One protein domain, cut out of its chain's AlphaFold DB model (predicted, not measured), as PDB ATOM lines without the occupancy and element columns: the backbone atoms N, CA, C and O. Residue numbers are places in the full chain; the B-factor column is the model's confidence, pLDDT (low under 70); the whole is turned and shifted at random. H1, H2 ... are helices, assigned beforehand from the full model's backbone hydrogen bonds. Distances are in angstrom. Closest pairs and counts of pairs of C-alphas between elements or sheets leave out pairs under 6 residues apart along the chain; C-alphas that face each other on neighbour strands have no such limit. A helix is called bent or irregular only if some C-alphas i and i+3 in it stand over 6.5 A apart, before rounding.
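AT A GLANCE: This is residues 555 to 677 of the 677 residues of an uncharacterized protein of Candidatus Protochlamydia naegleriophila (UniProt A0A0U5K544). Three long helices, H2, H3 and H6, touch one another and make the core: H2 and H3 form a helical hairpin, and H6 crosses both. H1 sits at the end of the core where H2 begins and H3 ends, while the short H4 and H5 lead from H3 back to H6. The printed part has 123 residues, with six named helices, H1 to H6 in order, and no named strand: all helix. It is compact, with a radius of gyration of the C-alphas of 15.5 A and spans of 42 by 30 by 29 A.

IN THESE COORDINATES: Find C-alpha 563 at (230.605, 224.853, 154.865); there H1 begins, residues 563 to 573, 15.0 A long. H2 takes residues 582 to 604, 33.0 A, and H3 residues 617 to 637, 30.5 A. H3 is only just irregular: C-alphas 618 and 621 are 6.9 A apart. Next come H4, residues 640 to 643, and H5, residues 648 to 652. H6, residues 656 to 675, runs 29.4 A to C-alpha 675 at (245.727, 200.882, 170.172).

HOW THE PARTS SIT: H2 touches H3 at a steep tilt of 44 degrees, opposite ways; their closest C-alphas, Ile 593 and Leu 630, are 6.9 A apart. H6 touches H2 at 61 degrees, steep, with C-alphas 594 and 666 closest at 5.9 A. H6 touches H3 at 62 degrees, steep, with C-alphas 627 and 660 closest at 6.1 A. H1 and H2 are near each other. Every O i to N i+4 pair is within hydrogen-bond range in H1, H2, H5 and H6, and 15 of 17 in H3; H4 is too short for one.

THE WHOLE: The C-alphas of Arg 575 and Thr 617 are farthest apart, 47.3 A. The printed part has no cut. The link H2 to H3, residues 605 to 616, is long. Residues 555 to 559, 605 to 609 and 676 to 677 have pLDDT under 70.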
ATOM      1  N   ASP A 555     221.081 211.452 158.363       68.88
ATOM      2  CA  ASP A 555     220.425 212.377 157.443       68.88
ATOM      3  C   ASP A 555     220.326 213.774 158.073       68.88
ATOM      4  O   ASP A 555     219.325 214.480 157.922       68.88
ATOM      5  N   ALA A 556     221.325 214.156 158.881       67.69
ATOM      6  CA  ALA A 556     221.366 215.497 159.441       67.69
ATOM      7  C   ALA A 556     221.336 216.516 158.283       67.69
ATOM      8  O   ALA A 556     222.050 216.338 157.297       67.69
ATOM      9  N   PRO A 557     220.480 217.551 158.353       61.16
ATOM     10  CA  PRO A 557     220.334 218.483 157.250       61.16
ATOM     11  C   PRO A 557     221.649 219.234 157.035       61.16
ATOM     12  O   PRO A 557     222.166 219.870 157.958       61.16
ATOM     13  N   LEU A 558     222.162 219.177 155.806       64.06
ATOM     14  CA  LEU A 558     223.218 220.075 155.354       64.06
ATOM     15  C   LEU A 558     222.703 221.515 155.446       64.06
ATOM     16  O   LEU A 558     221.528 221.793 155.177       64.06
ATOM     17  N   GLY A 559     223.575 222.434 155.862       63.78
ATOM     18  CA  GLY A 559     223.247 223.855 155.835       63.78
ATOM     19  C   GLY A 559     222.891 224.288 154.412       63.78
ATOM     20  O   GLY A 559     223.387 223.730 153.440       63.78
ATOM     21  N   SER A 560     222.052 225.314 154.265       71.06
ATOM     22  CA  SER A 560     221.699 225.855 152.942       71.06
ATOM     23  C   SER A 560     222.878 226.513 152.208       71.06
ATOM     24  O   SER A 560     222.725 226.913 151.057       71.06
ATOM     25  N   LYS A 561     224.021 226.670 152.884       85.00
ATOM     26  CA  LYS A 561     225.243 227.314 152.402       85.00
ATOM     27  C   LYS A 561     226.424 226.338 152.541       85.00
ATOM     28  O   LYS A 561     226.486 225.684 153.587       85.00
ATOM     29  N   PRO A 562     227.351 226.269 151.562       90.50
ATOM     30  CA  PRO A 562     228.574 225.470 151.669       90.50
ATOM     31  C   PRO A 562     229.346 225.759 152.959       90.50
ATOM     32  O   PRO A 562     229.501 226.922 153.349       90.50
ATOM     33  N   PHE A 563     229.854 224.713 153.616       91.94
ATOM     34  CA  PHE A 563     230.605 224.853 154.865       91.94
ATOM     35  C   PHE A 563     231.762 225.859 154.776       91.94
ATOM     36  O   PHE A 563     231.906 226.675 155.683       91.94
ATOM     37  N   ILE A 564     232.561 225.841 153.704       93.81
ATOM     38  CA  ILE A 564     233.762 226.685 153.588       93.81
ATOM     39  C   ILE A 564     233.424 228.183 153.630       93.81
ATOM     40  O   ILE A 564     234.137 228.976 154.240       93.81
ATOM     41  N   GLU A 565     232.279 228.562 153.064       92.38
ATOM     42  CA  GLU A 565     231.804 229.944 153.054       92.38
ATOM     43  C   GLU A 565     231.218 230.351 154.409       92.38
ATOM     44  O   GLU A 565     231.259 231.520 154.788       92.38
ATOM     45  N   ARG A 566     230.641 229.394 155.144       90.75
ATOM     46  CA  ARG A 566     230.201 229.598 156.529       90.75
ATOM     47  C   ARG A 566     231.398 229.709 157.475       90.75
ATOM     48  O   ARG A 566     231.337 230.445 158.454       90.75
ATOM     49  N   LEU A 567     232.476 228.977 157.199       91.19
ATOM     50  CA  LEU A 567     233.707 229.028 157.976       91.19
ATOM     51  C   LEU A 567     234.355 230.418 157.893       91.19
ATOM     52  O   LEU A 567     234.701 230.972 158.932       91.19
ATOM     53  N   GLU A 568     234.443 231.017 156.701       92.12
ATOM     54  CA  GLU A 568     234.918 232.404 156.542       92.12
ATOM     55  C   GLU A 568     234.028 233.432 157.259       92.12
ATOM     56  O   GLU A 568     234.540 234.350 157.904       92.12
ATOM     57  N   GLU A 569     232.699 233.272 157.206       90.81
ATOM     58  CA  GLU A 569     231.772 234.130 157.961       90.81
ATOM     59  C   GLU A 569     232.047 234.049 159.462       90.81
ATOM     60  O   GLU A 569     232.204 235.075 160.121       90.81
ATOM     61  N   LYS A 570     232.185 232.834 159.996       85.75
ATOM     62  CA  LYS A 570     232.475 232.622 161.416       85.75
ATOM     63  C   LYS A 570     233.844 233.147 161.835       85.75
ATOM     64  O   LYS A 570     233.969 233.698 162.926       85.75
ATOM     65  N   LEU A 571     234.860 233.015 160.984       85.19
ATOM     66  CA  LEU A 571     236.177 233.615 161.213       85.19
ATOM     67  C   LEU A 571     236.094 235.145 161.272       85.19
ATOM     68  O   LEU A 571     236.686 235.767 162.160       85.19
ATOM     69  N   SER A 572     235.296 235.739 160.383       87.12
ATOM     70  CA  SER A 572     235.047 237.181 160.357       87.12
ATOM     71  C   SER A 572     234.298 237.647 161.614       87.12
ATOM     72  O   SER A 572     234.703 238.625 162.244       87.12
ATOM     73  N   GLU A 573     233.254 236.923 162.031       89.38
ATOM     74  CA  GLU A 573     232.496 237.177 163.268       89.38
ATOM     75  C   GLU A 573     233.380 237.075 164.519       89.38
ATOM     76  O   GLU A 573     233.295 237.919 165.416       89.38
ATOM     77  N   ALA A 574     234.279 236.087 164.553       76.00
ATOM     78  CA  ALA A 574     235.248 235.882 165.628       76.00
ATOM     79  C   ALA A 574     236.416 236.887 165.608       76.00
ATOM     80  O   ALA A 574     237.257 236.860 166.505       76.00
ATOM     81  N   ARG A 575     236.471 237.790 164.616       84.75
ATOM     82  CA  ARG A 575     237.563 238.756 164.397       84.75
ATOM     83  C   ARG A 575     238.933 238.095 164.190       84.75
ATOM     84  O   ARG A 575     239.955 238.675 164.543       84.75
ATOM     85  N   LEU A 576     238.955 236.908 163.583       74.44
ATOM     86  CA  LEU A 576     240.175 236.164 163.241       74.44
ATOM     87  C   LEU A 576     240.600 236.375 161.772       74.44
ATOM     88  O   LEU A 576     241.490 235.695 161.269       74.44
ATOM     89  N   GLY A 577     239.999 237.343 161.076       81.50
ATOM     90  CA  GLY A 577     240.277 237.691 159.679       81.50
ATOM     91  C   GLY A 577     239.204 237.183 158.709       81.50
ATOM     92  O   GLY A 577     238.236 236.562 159.132       81.50
ATOM     93  N   GLY A 578     239.358 237.522 157.423       79.12
ATOM     94  CA  GLY A 578     238.324 237.317 156.399       79.12
ATOM     95  C   GLY A 578     238.542 236.076 155.539       79.12
ATOM     96  O   GLY A 578     237.915 235.048 155.758       79.12
ATOM     97  N   GLU A 579     239.432 236.175 154.550       89.75
ATOM     98  CA  GLU A 579     239.609 235.107 153.560       89.75
ATOM     99  C   GLU A 579     240.529 233.988 154.049       89.75
ATOM    100  O   GLU A 579     241.575 234.259 154.647       89.75
ATOM    101  N   LEU A 580     240.161 232.740 153.759       92.00
ATOM    102  CA  LEU A 580     240.969 231.546 153.990       92.00
ATOM    103  C   LEU A 580     242.137 231.482 153.005       92.00
ATOM    104  O   LEU A 580     241.964 231.555 151.784       92.00
ATOM    105  N   SER A 581     243.331 231.274 153.549       92.69
ATOM    106  CA  SER A 581     244.529 230.967 152.775       92.69
ATOM    107  C   SER A 581     244.477 229.551 152.187       92.69
ATOM    108  O   SER A 581     243.725 228.683 152.633       92.69
ATOM    109  N   VAL A 582     245.334 229.284 151.197       92.25
ATOM    110  CA  VAL A 582     245.475 227.950 150.581       92.25
ATOM    111  C   VAL A 582     245.786 226.871 151.625       92.25
ATOM    112  O   VAL A 582     245.206 225.788 151.575       92.25
ATOM    113  N   GLN A 583     246.666 227.167 152.585       91.06
ATOM    114  CA  GLN A 583     247.033 226.230 153.651       91.06
ATOM    115  C   GLN A 583     245.840 225.918 154.558       91.06
ATOM    116  O   GLN A 583     245.590 224.756 154.861       91.06
ATOM    117  N   GLU A 584     245.043 226.927 154.910       92.25
ATOM    118  CA  GLU A 584     243.853 226.748 155.744       92.25
ATOM    119  C   GLU A 584     242.743 225.968 155.036       92.25
ATOM    120  O   GLU A 584     242.045 225.186 155.675       92.25
ATOM    121  N   ILE A 585     242.595 226.124 153.717       94.00
ATOM    122  CA  ILE A 585     241.657 225.316 152.920       94.00
ATOM    123  C   ILE A 585     242.082 223.841 152.935       94.00
ATOM    124  O   ILE A 585     241.241 222.953 153.097       94.00
ATOM    125  N   LEU A 586     243.381 223.566 152.777       92.44
ATOM    126  CA  LEU A 586     243.915 222.203 152.821       92.44
ATOM    127  C   LEU A 586     243.798 221.589 154.220       92.44
ATOM    128  O   LEU A 586     243.377 220.436 154.326       92.44
ATOM    129  N   LEU A 587     244.084 222.363 155.272       91.38
ATOM    130  CA  LEU A 587     243.847 221.959 156.655       91.38
ATOM    131  C   LEU A 587     242.368 221.633 156.858       91.38
ATOM    132  O   LEU A 587     242.038 220.539 157.304       91.38
ATOM    133  N   ALA A 588     241.466 222.541 156.477       93.62
ATOM    134  CA  ALA A 588     240.033 222.339 156.633       93.62
ATOM    135  C   ALA A 588     239.570 221.048 155.946       93.62
ATOM    136  O   ALA A 588     238.832 220.267 156.541       93.62
ATOM    137  N   LYS A 589     240.053 220.771 154.731       94.00
ATOM    138  CA  LYS A 589     239.785 219.504 154.041       94.00
ATOM    139  C   LYS A 589     240.281 218.300 154.848       94.00
ATOM    140  O   LYS A 589     239.535 217.340 155.026       94.00
ATOM    141  N   GLU A 590     241.518 218.338 155.337       92.19
ATOM    142  CA  GLU A 590     242.101 217.236 156.105       92.19
ATOM    143  C   GLU A 590     241.292 216.933 157.378       92.19
ATOM    144  O   GLU A 590     240.927 215.779 157.619       92.19
ATOM    145  N   ILE A 591     240.943 217.964 158.156       91.56
ATOM    146  CA  ILE A 591     240.117 217.815 159.363       91.56
ATOM    147  C   ILE A 591     238.730 217.288 159.011       91.56
ATOM    148  O   ILE A 591     238.204 216.428 159.716       91.56
ATOM    149  N   TYR A 592     238.144 217.770 157.915       94.19
ATOM    150  CA  TYR A 592     236.833 217.334 157.451       94.19
ATOM    151  C   TYR A 592     236.833 215.834 157.130       94.19
ATOM    152  O   TYR A 592     235.960 215.102 157.596       94.19
ATOM    153  N   ILE A 593     237.844 215.349 156.399       92.81
ATOM    154  CA  ILE A 593     238.017 213.921 156.093       92.81
ATOM    155  C   ILE A 593     238.189 213.117 157.379       92.81
ATOM    156  O   ILE A 593     237.485 212.125 157.586       92.81
ATOM    157  N   ARG A 594     239.089 213.557 158.266       90.88
ATOM    158  CA  ARG A 594     239.358 212.884 159.540       90.88
ATOM    159  C   ARG A 594     238.089 212.782 160.389       90.88
ATOM    160  O   ARG A 594     237.772 211.710 160.894       90.88
ATOM    161  N   LYS A 595     237.319 213.864 160.497       88.06
ATOM    162  CA  LYS A 595     236.066 213.906 161.261       88.06
ATOM    163  C   LYS A 595     234.960 213.069 160.613       88.06
ATOM    164  O   LYS A 595     234.219 212.392 161.320       88.06
ATOM    165  N   GLY A 596     234.871 213.054 159.283       91.06
ATOM    166  CA  GLY A 596     233.956 212.173 158.553       91.06
ATOM    167  C   GLY A 596     234.268 210.690 158.773       91.06
ATOM    168  O   GLY A 596     233.358 209.881 158.956       91.06
ATOM    169  N   LEU A 597     235.550 210.336 158.853       90.94
ATOM    170  CA  LEU A 597     235.977 209.002 159.255       90.94
ATOM    171  C   LEU A 597     235.616 208.695 160.719       90.94
ATOM    172  O   LEU A 597     235.142 207.594 160.978       90.94
ATOM    173  N   GLU A 598     235.766 209.635 161.664       86.69
ATOM    174  CA  GLU A 598     235.313 209.428 163.055       86.69
ATOM    175  C   GLU A 598     233.812 209.087 163.105       86.69
ATOM    176  O   GLU A 598     233.403 208.179 163.831       86.69
ATOM    177  N   VAL A 599     232.991 209.783 162.306       84.38
ATOM    178  CA  VAL A 599     231.551 209.502 162.175       84.38
ATOM    179  C   VAL A 599     231.322 208.085 161.646       84.38
ATOM    180  O   VAL A 599     230.492 207.353 162.186       84.38
ATOM    181  N   ALA A 600     232.055 207.681 160.608       87.25
ATOM    182  CA  ALA A 600     231.939 206.349 160.019       87.25
ATOM    183  C   ALA A 600     232.383 205.249 160.990       87.25
ATOM    184  O   ALA A 600     231.649 204.286 161.197       87.25
ATOM    185  N   ASN A 601     233.526 205.426 161.655       85.38
ATOM    186  CA  ASN A 601     234.022 204.532 162.698       85.38
ATOM    187  C   ASN A 601     233.029 204.408 163.851       85.38
ATOM    188  O   ASN A 601     232.817 203.310 164.356       85.38
ATOM    189  N   TYR A 602     232.398 205.513 164.256       78.38
ATOM    190  CA  TYR A 602     231.357 205.482 165.275       78.38
ATOM    191  C   TYR A 602     230.158 204.653 164.807       78.38
ATOM    192  O   TYR A 602     229.702 203.795 165.544       78.38
ATOM    193  N   ARG A 603     229.672 204.826 163.575       76.00
ATOM    194  CA  ARG A 603     228.558 204.011 163.048       76.00
ATOM    195  C   ARG A 603     228.922 202.534 162.895       76.00
ATOM    196  O   ARG A 603     228.101 201.671 163.186       76.00
ATOM    197  N   TYR A 604     230.147 202.256 162.460       71.44
ATOM    198  CA  TYR A 604     230.668 200.903 162.299       71.44
ATOM    199  C   TYR A 604     230.826 200.197 163.653       71.44
ATOM    200  O   TYR A 604     230.415 199.051 163.823       71.44
ATOM    201  N   CYS A 605     231.392 200.887 164.646       68.44
ATOM    202  CA  CYS A 605     231.552 200.371 165.995       68.44
ATOM    203  C   CYS A 605     231.411 201.495 167.031       68.44
ATOM    204  O   CYS A 605     232.395 202.116 167.439       68.44
ATOM    205  N   HIS A 606     230.175 201.705 167.506       57.41
ATOM    206  CA  HIS A 606     229.772 202.820 168.380       57.41
ATOM    207  C   HIS A 606     230.591 202.972 169.674       57.41
ATOM    208  O   HIS A 606     230.539 204.026 170.303       57.41
ATOM    209  N   LEU A 607     231.377 201.961 170.057       52.12
ATOM    210  CA  LEU A 607     232.239 201.950 171.245       52.12
ATOM    211  C   LEU A 607     233.555 201.167 171.022       52.12
ATOM    212  O   LEU A 607     234.166 200.692 171.975       52.12
ATOM    213  N   GLY A 608     233.972 200.964 169.766       52.38
ATOM    214  CA  GLY A 608     234.998 199.980 169.416       52.38
ATOM    215  C   GLY A 608     236.446 200.455 169.442       52.38
ATOM    216  O   GLY A 608     236.781 201.495 168.868       52.38
ATOM    217  N   VAL A 609     237.310 199.586 169.982       60.53
ATOM    218  CA  VAL A 609     238.754 199.504 169.668       60.53
ATOM    219  C   VAL A 609     238.961 199.124 168.191       60.53
ATOM    220  O   VAL A 609     239.966 199.464 167.574       60.53
ATOM    221  N   HIS A 610     237.976 198.445 167.594       72.88
ATOM    222  CA  HIS A 610     237.973 198.086 166.181       72.88
ATOM    223  C   HIS A 610     237.551 199.282 165.327       72.88
ATOM    224  O   HIS A 610     236.405 199.732 165.385       72.88
ATOM    225  N   LYS A 611     238.503 199.786 164.543       83.06
ATOM    226  CA  LYS A 611     238.310 200.847 163.551       83.06
ATOM    227  C   LYS A 611     238.259 200.248 162.152       83.06
ATOM    228  O   LYS A 611     238.709 199.119 161.950       83.06
ATOM    229  N   LEU A 612     237.735 201.014 161.199       82.81
ATOM    230  CA  LEU A 612     237.856 200.685 159.785       82.81
ATOM    231  C   LEU A 612     239.340 200.554 159.424       82.81
ATOM    232  O   LEU A 612     240.098 201.517 159.473       82.81
ATOM    233  N   ASP A 613     239.743 199.336 159.088       81.44
ATOM    234  CA  ASP A 613     241.110 198.995 158.713       81.44
ATOM    235  C   ASP A 613     241.204 198.782 157.197       81.44
ATOM    236  O   ASP A 613     240.578 197.842 156.694       81.44
ATOM    237  N   PRO A 614     241.984 199.596 156.462       77.25
ATOM    238  CA  PRO A 614     242.140 199.439 155.019       77.25
ATOM    239  C   PRO A 614     242.813 198.131 154.595       77.25
ATOM    240  O   PRO A 614     242.697 197.749 153.429       77.25
ATOM    241  N   TYR A 615     243.481 197.427 155.511       75.88
ATOM    242  CA  TYR A 615     244.127 196.143 155.236       75.88
ATOM    243  C   TYR A 615     243.207 194.936 155.467       75.88
ATOM    244  O   TYR A 615     243.546 193.817 155.076       75.88
ATOM    245  N   GLU A 616     242.027 195.134 156.057       74.69
ATOM    246  CA  GLU A 616     241.037 194.072 156.231       74.69
ATOM    247  C   GLU A 616     240.050 194.060 155.057       74.69
ATOM    248  O   GLU A 616     239.289 195.003 154.841       74.69
ATOM    249  N   THR A 617     239.993 192.947 154.321       73.38
ATOM    250  CA  THR A 617     239.148 192.799 153.118       73.38
ATOM    251  C   THR A 617     237.666 193.081 153.361       73.38
ATOM    252  O   THR A 617     236.992 193.603 152.473       73.38
ATOM    253  N   LYS A 618     237.161 192.786 154.563       79.75
ATOM    254  CA  LYS A 618     235.777 193.076 154.966       79.75
ATOM    255  C   LYS A 618     235.463 194.580 155.040       79.75
ATOM    256  O   LYS A 618     234.321 194.940 154.796       79.75
ATOM    257  N   ASN A 619     236.453 195.443 155.291       81.62
ATOM    258  CA  ASN A 619     236.256 196.890 155.463       81.62
ATOM    259  C   ASN A 619     236.409 197.670 154.145       81.62
ATOM    260  O   ASN A 619     236.147 198.871 154.089       81.62
ATOM    261  N   VAL A 620     236.847 197.014 153.062       76.69
ATOM    262  CA  VAL A 620     237.095 197.666 151.763       76.69
ATOM    263  C   VAL A 620     235.815 198.268 151.181       76.69
ATOM    264  O   VAL A 620     235.869 199.326 150.553       76.69
ATOM    265  N   ALA A 621     234.669 197.610 151.378       80.38
ATOM    266  CA  ALA A 621     233.374 198.126 150.940       80.38
ATOM    267  C   ALA A 621     232.969 199.381 151.733       80.38
ATOM    268  O   ALA A 621     232.597 200.380 151.125       80.38
ATOM    269  N   ASP A 622     233.144 199.363 153.056       82.62
ATOM    270  CA  ASP A 622     232.789 200.482 153.936       82.62
ATOM    271  C   ASP A 622     233.671 201.714 153.680       82.62
ATOM    272  O   ASP A 622     233.184 202.836 153.565       82.62
ATOM    273  N   LEU A 623     234.985 201.518 153.515       82.69
ATOM    274  CA  LEU A 623     235.920 202.604 153.193       82.69
ATOM    275  C   LEU A 623     235.647 203.216 151.816       82.69
ATOM    276  O   LEU A 623     235.859 204.409 151.596       82.69
ATOM    277  N   ARG A 624     235.169 202.397 150.879       79.56
ATOM    278  CA  ARG A 624     234.738 202.844 149.560       79.56
ATOM    279  C   ARG A 624     233.482 203.711 149.680       79.56
ATOM    280  O   ARG A 624     233.499 204.840 149.200       79.56
ATOM    281  N   GLU A 625     232.449 203.237 150.365       85.12
ATOM    282  CA  GLU A 625     231.228 204.017 150.607       85.12
ATOM    283  C   GLU A 625     231.540 205.347 151.313       85.12
ATOM    284  O   GLU A 625     231.098 206.410 150.871       85.12
ATOM    285  N   LEU A 626     232.406 205.317 152.332       86.69
ATOM    286  CA  LEU A 626     232.887 206.514 153.018       86.69
ATOM    287  C   LEU A 626     233.546 207.505 152.054       86.69
ATOM    288  O   LEU A 626     233.261 208.700 152.106       86.69
ATOM    289  N   LYS A 627     234.414 207.035 151.154       89.31
ATOM    290  CA  LYS A 627     235.080 207.912 150.189       89.31
ATOM    291  C   LYS A 627     234.096 208.514 149.179       89.31
ATOM    292  O   LYS A 627     234.308 209.649 148.753       89.31
ATOM    293  N   GLU A 628     233.043 207.804 148.767       87.25
ATOM    294  CA  GLU A 628     231.985 208.401 147.928       87.25
ATOM    295  C   GLU A 628     231.230 209.488 148.678       87.25
ATOM    296  O   GLU A 628     231.093 210.599 148.161       87.25
ATOM    297  N   ALA A 629     230.801 209.183 149.901       85.44
ATOM    298  CA  ALA A 629     230.086 210.121 150.748       85.44
ATOM    299  C   ALA A 629     230.923 211.383 151.007       85.44
ATOM    300  O   ALA A 629     230.433 212.495 150.816       85.44
ATOM    301  N   LEU A 630     232.206 211.221 151.344       87.94
ATOM    302  CA  LEU A 630     233.142 212.330 151.522       87.94
ATOM    303  C   LEU A 630     233.354 213.121 150.236       87.94
ATOM    304  O   LEU A 630     233.379 214.341 150.291       87.94
ATOM    305  N   GLN A 631     233.477 212.477 149.074       91.25
ATOM    306  CA  GLN A 631     233.644 213.206 147.814       91.25
ATOM    307  C   GLN A 631     232.413 214.065 147.489       91.25
ATOM    308  O   GLN A 631     232.554 215.193 147.016       91.25
ATOM    309  N   ILE A 632     231.210 213.541 147.730       87.62
ATOM    310  CA  ILE A 632     229.961 214.290 147.549       87.62
ATOM    311  C   ILE A 632     229.912 215.464 148.530       87.62
ATOM    312  O   ILE A 632     229.663 216.593 148.110       87.62
ATOM    313  N   ALA A 633     230.202 215.208 149.809       87.69
ATOM    314  CA  ALA A 633     230.208 216.226 150.850       87.69
ATOM    315  C   ALA A 633     231.231 217.329 150.553       87.69
ATOM    316  O   ALA A 633     230.865 218.493 150.498       87.69
ATOM    317  N   LEU A 634     232.481 216.973 150.244       91.06
ATOM    318  CA  LEU A 634     233.543 217.922 149.913       91.06
ATOM    319  C   LEU A 634     233.180 218.802 148.711       91.06
ATOM    320  O   LEU A 634     233.415 220.001 148.756       91.06
ATOM    321  N   ARG A 635     232.560 218.251 147.660       88.75
ATOM    322  CA  ARG A 635     232.098 219.055 146.511       88.75
ATOM    323  C   ARG A 635     230.968 220.022 146.866       88.75
ATOM    324  O   ARG A 635     230.881 221.085 146.264       88.75
ATOM    325  N   ALA A 636     230.089 219.639 147.789       87.81
ATOM    326  CA  ALA A 636     228.996 220.494 148.240       87.81
ATOM    327  C   ALA A 636     229.481 221.580 149.215       87.81
ATOM    328  O   ALA A 636     229.021 222.717 149.159       87.81
ATOM    329  N   ASP A 637     230.419 221.228 150.091       91.75
ATOM    330  CA  ASP A 637     230.867 222.056 151.206       91.75
ATOM    331  C   ASP A 637     232.076 222.939 150.885       91.75
ATOM    332  O   ASP A 637     232.283 223.945 151.564       91.75
ATOM    333  N   PHE A 638     232.838 222.612 149.839       93.19
ATOM    334  CA  PHE A 638     233.943 223.416 149.321       93.19
ATOM    335  C   PHE A 638     233.570 223.919 147.927       93.19
ATOM    336  O   PHE A 638     233.765 223.224 146.928       93.19
ATOM    337  N   SER A 639     233.000 225.126 147.862       88.56
ATOM    338  CA  SER A 639     232.499 225.674 146.601       88.56
ATOM    339  C   SER A 639     233.617 225.877 145.574       88.56
ATOM    340  O   SER A 639     234.790 226.072 145.907       88.56
ATOM    341  N   GLU A 640     233.247 225.829 144.291       88.50
ATOM    342  CA  GLU A 640     234.192 225.851 143.165       88.50
ATOM    343  C   GLU A 640     235.134 227.067 143.208       88.50
ATOM    344  O   GLU A 640     236.320 226.943 142.908       88.50
ATOM    345  N   ASN A 641     234.648 228.211 143.698       89.25
ATOM    346  CA  ASN A 641     235.439 229.429 143.880       89.25
ATOM    347  C   ASN A 641     236.664 229.227 144.791       89.25
ATOM    348  O   ASN A 641     237.720 229.796 144.521       89.25
ATOM    349  N   TYR A 642     236.557 228.404 145.837       90.06
ATOM    350  CA  TYR A 642     237.675 228.102 146.741       90.06
ATOM    351  C   TYR A 642     238.609 227.069 146.137       90.06
ATOM    352  O   TYR A 642     239.826 227.201 146.243       90.06
ATOM    353  N   LEU A 643     238.057 226.070 145.448       89.62
ATOM    354  CA  LEU A 643     238.863 225.076 144.746       89.62
ATOM    355  C   LEU A 643     239.726 225.732 143.659       89.62
ATOM    356  O   LEU A 643     240.875 225.341 143.477       89.62
ATOM    357  N   LEU A 644     239.227 226.769 142.979       91.56
ATOM    358  CA  LEU A 644     239.992 227.529 141.983       91.56
ATOM    359  C   LEU A 644     241.198 228.284 142.567       91.56
ATOM    360  O   LEU A 644     242.137 228.558 141.821       91.56
ATOM    361  N   ARG A 645     241.215 228.573 143.879       91.38
ATOM    362  CA  ARG A 645     242.381 229.162 144.571       91.38
ATOM    363  C   ARG A 645     243.529 228.161 144.739       91.38
ATOM    364  O   ARG A 645     244.660 228.565 144.992       91.38
ATOM    365  N   LEU A 646     243.248 226.865 144.610       92.19
ATOM    366  CA  LEU A 646     244.220 225.788 144.769       92.19
ATOM    367  C   LEU A 646     244.908 225.448 143.438       92.19
ATOM    368  O   LEU A 646     244.324 225.541 142.346       92.19
ATOM    369  N   SER A 647     246.147 224.960 143.528       91.25
ATOM    370  CA  SER A 647     246.840 224.386 142.371       91.25
ATOM    371  C   SER A 647     246.069 223.182 141.813       91.25
ATOM    372  O   SER A 647     245.235 222.576 142.493       91.25
ATOM    373  N   MET A 648     246.331 222.810 140.559       84.12
ATOM    374  CA  MET A 648     245.676 221.644 139.947       84.12
ATOM    375  C   MET A 648     245.919 220.357 140.746       84.12
ATOM    376  O   MET A 648     244.992 219.569 140.931       84.12
ATOM    377  N   ASP A 649     247.127 220.164 141.274       80.81
ATOM    378  CA  ASP A 649     247.455 218.984 142.076       80.81
ATOM    379  C   ASP A 649     246.759 218.996 143.441       80.81
ATOM    380  O   ASP A 649     246.253 217.967 143.887       80.81
ATOM    381  N   GLN A 650     246.625 220.170 144.064       86.25
ATOM    382  CA  GLN A 650     245.862 220.327 145.303       86.25
ATOM    383  C   GLN A 650     244.366 220.068 145.087       86.25
ATOM    384  O   GLN A 650     243.741 219.391 145.901       86.25
ATOM    385  N   ARG A 651     243.780 220.519 143.972       88.12
ATOM    386  CA  ARG A 651     242.371 220.232 143.638       88.12
ATOM    387  C   ARG A 651     242.102 218.746 143.455       88.12
ATOM    388  O   ARG A 651     241.087 218.250 143.936       88.12
ATOM    389  N   ARG A 652     243.027 218.016 142.822       84.50
ATOM    390  CA  ARG A 652     242.908 216.559 142.638       84.50
ATOM    391  C   ARG A 652     242.809 215.798 143.962       84.50
ATOM    392  O   ARG A 652     242.290 214.687 143.972       84.50
ATOM    393  N   SER A 653     243.250 216.387 145.076       85.56
ATOM    394  CA  SER A 653     243.129 215.778 146.405       85.56
ATOM    395  C   SER A 653     241.702 215.741 146.974       85.56
ATOM    396  O   SER A 653     241.455 215.020 147.934       85.56
ATOM    397  N   PHE A 654     240.743 216.455 146.371       89.44
ATOM    398  CA  PHE A 654     239.334 216.461 146.792       89.44
ATOM    399  C   PHE A 654     238.507 215.328 146.172       89.44
ATOM    400  O   PHE A 654     237.318 215.187 146.464       89.44
ATOM    401  N   GLU A 655     239.096 214.512 145.295       86.69
ATOM    402  CA  GLU A 655     238.368 213.465 144.592       86.69
ATOM    403  C   GLU A 655     239.236 212.264 144.200       86.69
ATOM    404  O   GLU A 655     240.460 212.245 144.332       86.69
ATOM    405  N   GLY A 656     238.570 211.213 143.717       82.44
ATOM    406  CA  GLY A 656     239.253 210.111 143.047       82.44
ATOM    407  C   GLY A 656     240.213 209.323 143.956       82.44
ATOM    408  O   GLY A 656     239.894 209.085 145.124       82.44
ATOM    409  N   PRO A 657     241.346 208.838 143.414       72.44
ATOM    410  CA  PRO A 657     242.313 208.027 144.159       72.44
ATOM    411  C   PRO A 657     243.070 208.787 145.253       72.44
ATOM    412  O   PRO A 657     243.393 208.193 146.277       72.44
ATOM    413  N   ILE A 658     243.332 210.087 145.071       77.06
ATOM    414  CA  ILE A 658     244.088 210.876 146.056       77.06
ATOM    415  C   ILE A 658     243.259 211.053 147.332       77.06
ATOM    416  O   ILE A 658     243.765 210.798 148.421       77.06
ATOM    417  N   LEU A 659     241.962 211.355 147.201       84.44
ATOM    418  CA  LEU A 659     241.053 211.375 148.347       84.44
ATOM    419  C   LEU A 659     240.996 210.010 149.057       84.44
ATOM    420  O   LEU A 659     240.989 209.946 150.280       84.44
ATOM    421  N   MET A 660     240.989 208.904 148.304       85.00
ATOM    422  CA  MET A 660     240.991 207.560 148.897       85.00
ATOM    423  C   MET A 660     242.270 207.284 149.694       85.00
ATOM    424  O   MET A 660     242.202 206.699 150.774       85.00
ATOM    425  N   ARG A 661     243.427 207.736 149.195       80.62
ATOM    426  CA  ARG A 661     244.696 207.663 149.929       80.62
ATOM    427  C   ARG A 661     244.607 208.418 151.251       80.62
ATOM    428  O   ARG A 661     245.036 207.894 152.270       80.62
ATOM    429  N   GLU A 662     244.024 209.612 151.255       83.25
ATOM    430  CA  GLU A 662     243.852 210.393 152.483       83.25
ATOM    431  C   GLU A 662     242.906 209.712 153.473       83.25
ATOM    432  O   GLU A 662     243.242 209.600 154.650       83.25
ATOM    433  N   VAL A 663     241.780 209.166 153.003       86.62
ATOM    434  CA  VAL A 663     240.878 208.353 153.838       86.62
ATOM    435  C   VAL A 663     241.621 207.159 154.441       86.62
ATOM    436  O   VAL A 663     241.457 206.874 155.623       86.62
ATOM    437  N   PHE A 664     242.477 206.488 153.665       85.31
ATOM    438  CA  PHE A 664     243.288 205.362 154.134       85.31
ATOM    439  C   PHE A 664     244.299 205.775 155.200       85.31
ATOM    440  O   PHE A 664     244.385 205.122 156.237       85.31
ATOM    441  N   VAL A 665     245.033 206.865 154.973       83.31
ATOM    442  CA  VAL A 665     245.983 207.405 155.955       83.31
ATOM    443  C   VAL A 665     245.256 207.741 157.257       83.31
ATOM    444  O   VAL A 665     245.699 207.331 158.327       83.31
ATOM    445  N   GLN A 666     244.096 208.400 157.185       87.00
ATOM    446  CA  GLN A 666     243.320 208.723 158.384       87.00
ATOM    447  C   GLN A 666     242.739 207.470 159.064       87.00
ATOM    448  O   GLN A 666     242.713 207.410 160.292       87.00
ATOM    449  N   ALA A 667     242.335 206.445 158.305       86.19
ATOM    450  CA  ALA A 667     241.849 205.165 158.834       86.19
ATOM    451  C   ALA A 667     242.938 204.419 159.612       86.19
ATOM    452  O   ALA A 667     242.706 203.944 160.725       86.19
ATOM    453  N   ILE A 668     244.154 204.398 159.068       83.50
ATOM    454  CA  ILE A 668     245.329 203.835 159.732       83.50
ATOM    455  C   ILE A 668     245.664 204.630 160.998       83.50
ATOM    456  O   ILE A 668     245.837 204.030 162.061       83.50
ATOM    457  N   ASN A 669     245.691 205.965 160.914       84.81
ATOM    458  CA  ASN A 669     245.956 206.828 162.067       84.81
ATOM    459  C   ASN A 669     244.945 206.587 163.191       84.81
ATOM    460  O   ASN A 669     245.338 206.401 164.340       84.81
ATOM    461  N   SER A 670     243.653 206.529 162.861       84.44
ATOM    462  CA  SER A 670     242.573 206.227 163.808       84.44
ATOM    463  C   SER A 670     242.761 204.863 164.481       84.44
ATOM    464  O   SER A 670     242.650 204.744 165.704       84.44
ATOM    465  N   LYS A 671     243.110 203.827 163.705       83.94
ATOM    466  CA  LYS A 671     243.370 202.480 164.226       83.94
ATOM    467  C   LYS A 671     244.522 202.467 165.230       83.94
ATOM    468  O   LYS A 671     244.362 201.909 166.312       83.94
ATOM    469  N   PHE A 672     245.671 203.048 164.891       80.75
ATOM    470  CA  PHE A 672     246.834 203.023 165.783       80.75
ATOM    471  C   PHE A 672     246.639 203.898 167.021       80.75
ATOM    472  O   PHE A 672     246.985 203.465 168.117       80.75
ATOM    473  N   LYS A 673     245.967 205.046 166.882       78.62
ATOM    474  CA  LYS A 673     245.512 205.870 168.013       78.62
ATOM    475  C   LYS A 673     244.568 205.124 168.960       78.62
ATOM    476  O   LYS A 673     244.587 205.346 170.163       78.62
ATOM    477  N   ALA A 674     243.742 204.217 168.445       75.44
ATOM    478  CA  ALA A 674     242.895 203.375 169.288       75.44
ATOM    479  C   ALA A 674     243.678 202.273 170.027       75.44
ATOM    480  O   ALA A 674     243.188 201.776 171.034       75.44
ATOM    481  N   GLN A 675     244.860 201.883 169.536       73.50
ATOM    482  CA  GLN A 675     245.727 200.882 170.172       73.50
ATOM    483  C   GLN A 675     246.647 201.470 171.251       73.50
ATOM    484  O   GLN A 675     247.202 200.702 172.030       73.50
ATOM    485  N   SER A 676     246.835 202.794 171.277       65.44
ATOM    486  CA  SER A 676     247.588 203.501 172.324       65.44
ATOM    487  C   SER A 676     246.757 203.798 173.583       65.44
ATOM    488  O   SER A 676     247.283 204.360 174.538       65.44
ATOM    489  N   ILE A 677     245.457 203.474 173.564       59.16
ATOM    490  CA  ILE A 677     244.528 203.528 174.707       59.16
ATOM    491  C   ILE A 677     244.475 202.144 175.346       59.16
ATOM    492  O   ILE A 677     244.522 202.073 176.596       59.16
TER     493      ILE A 677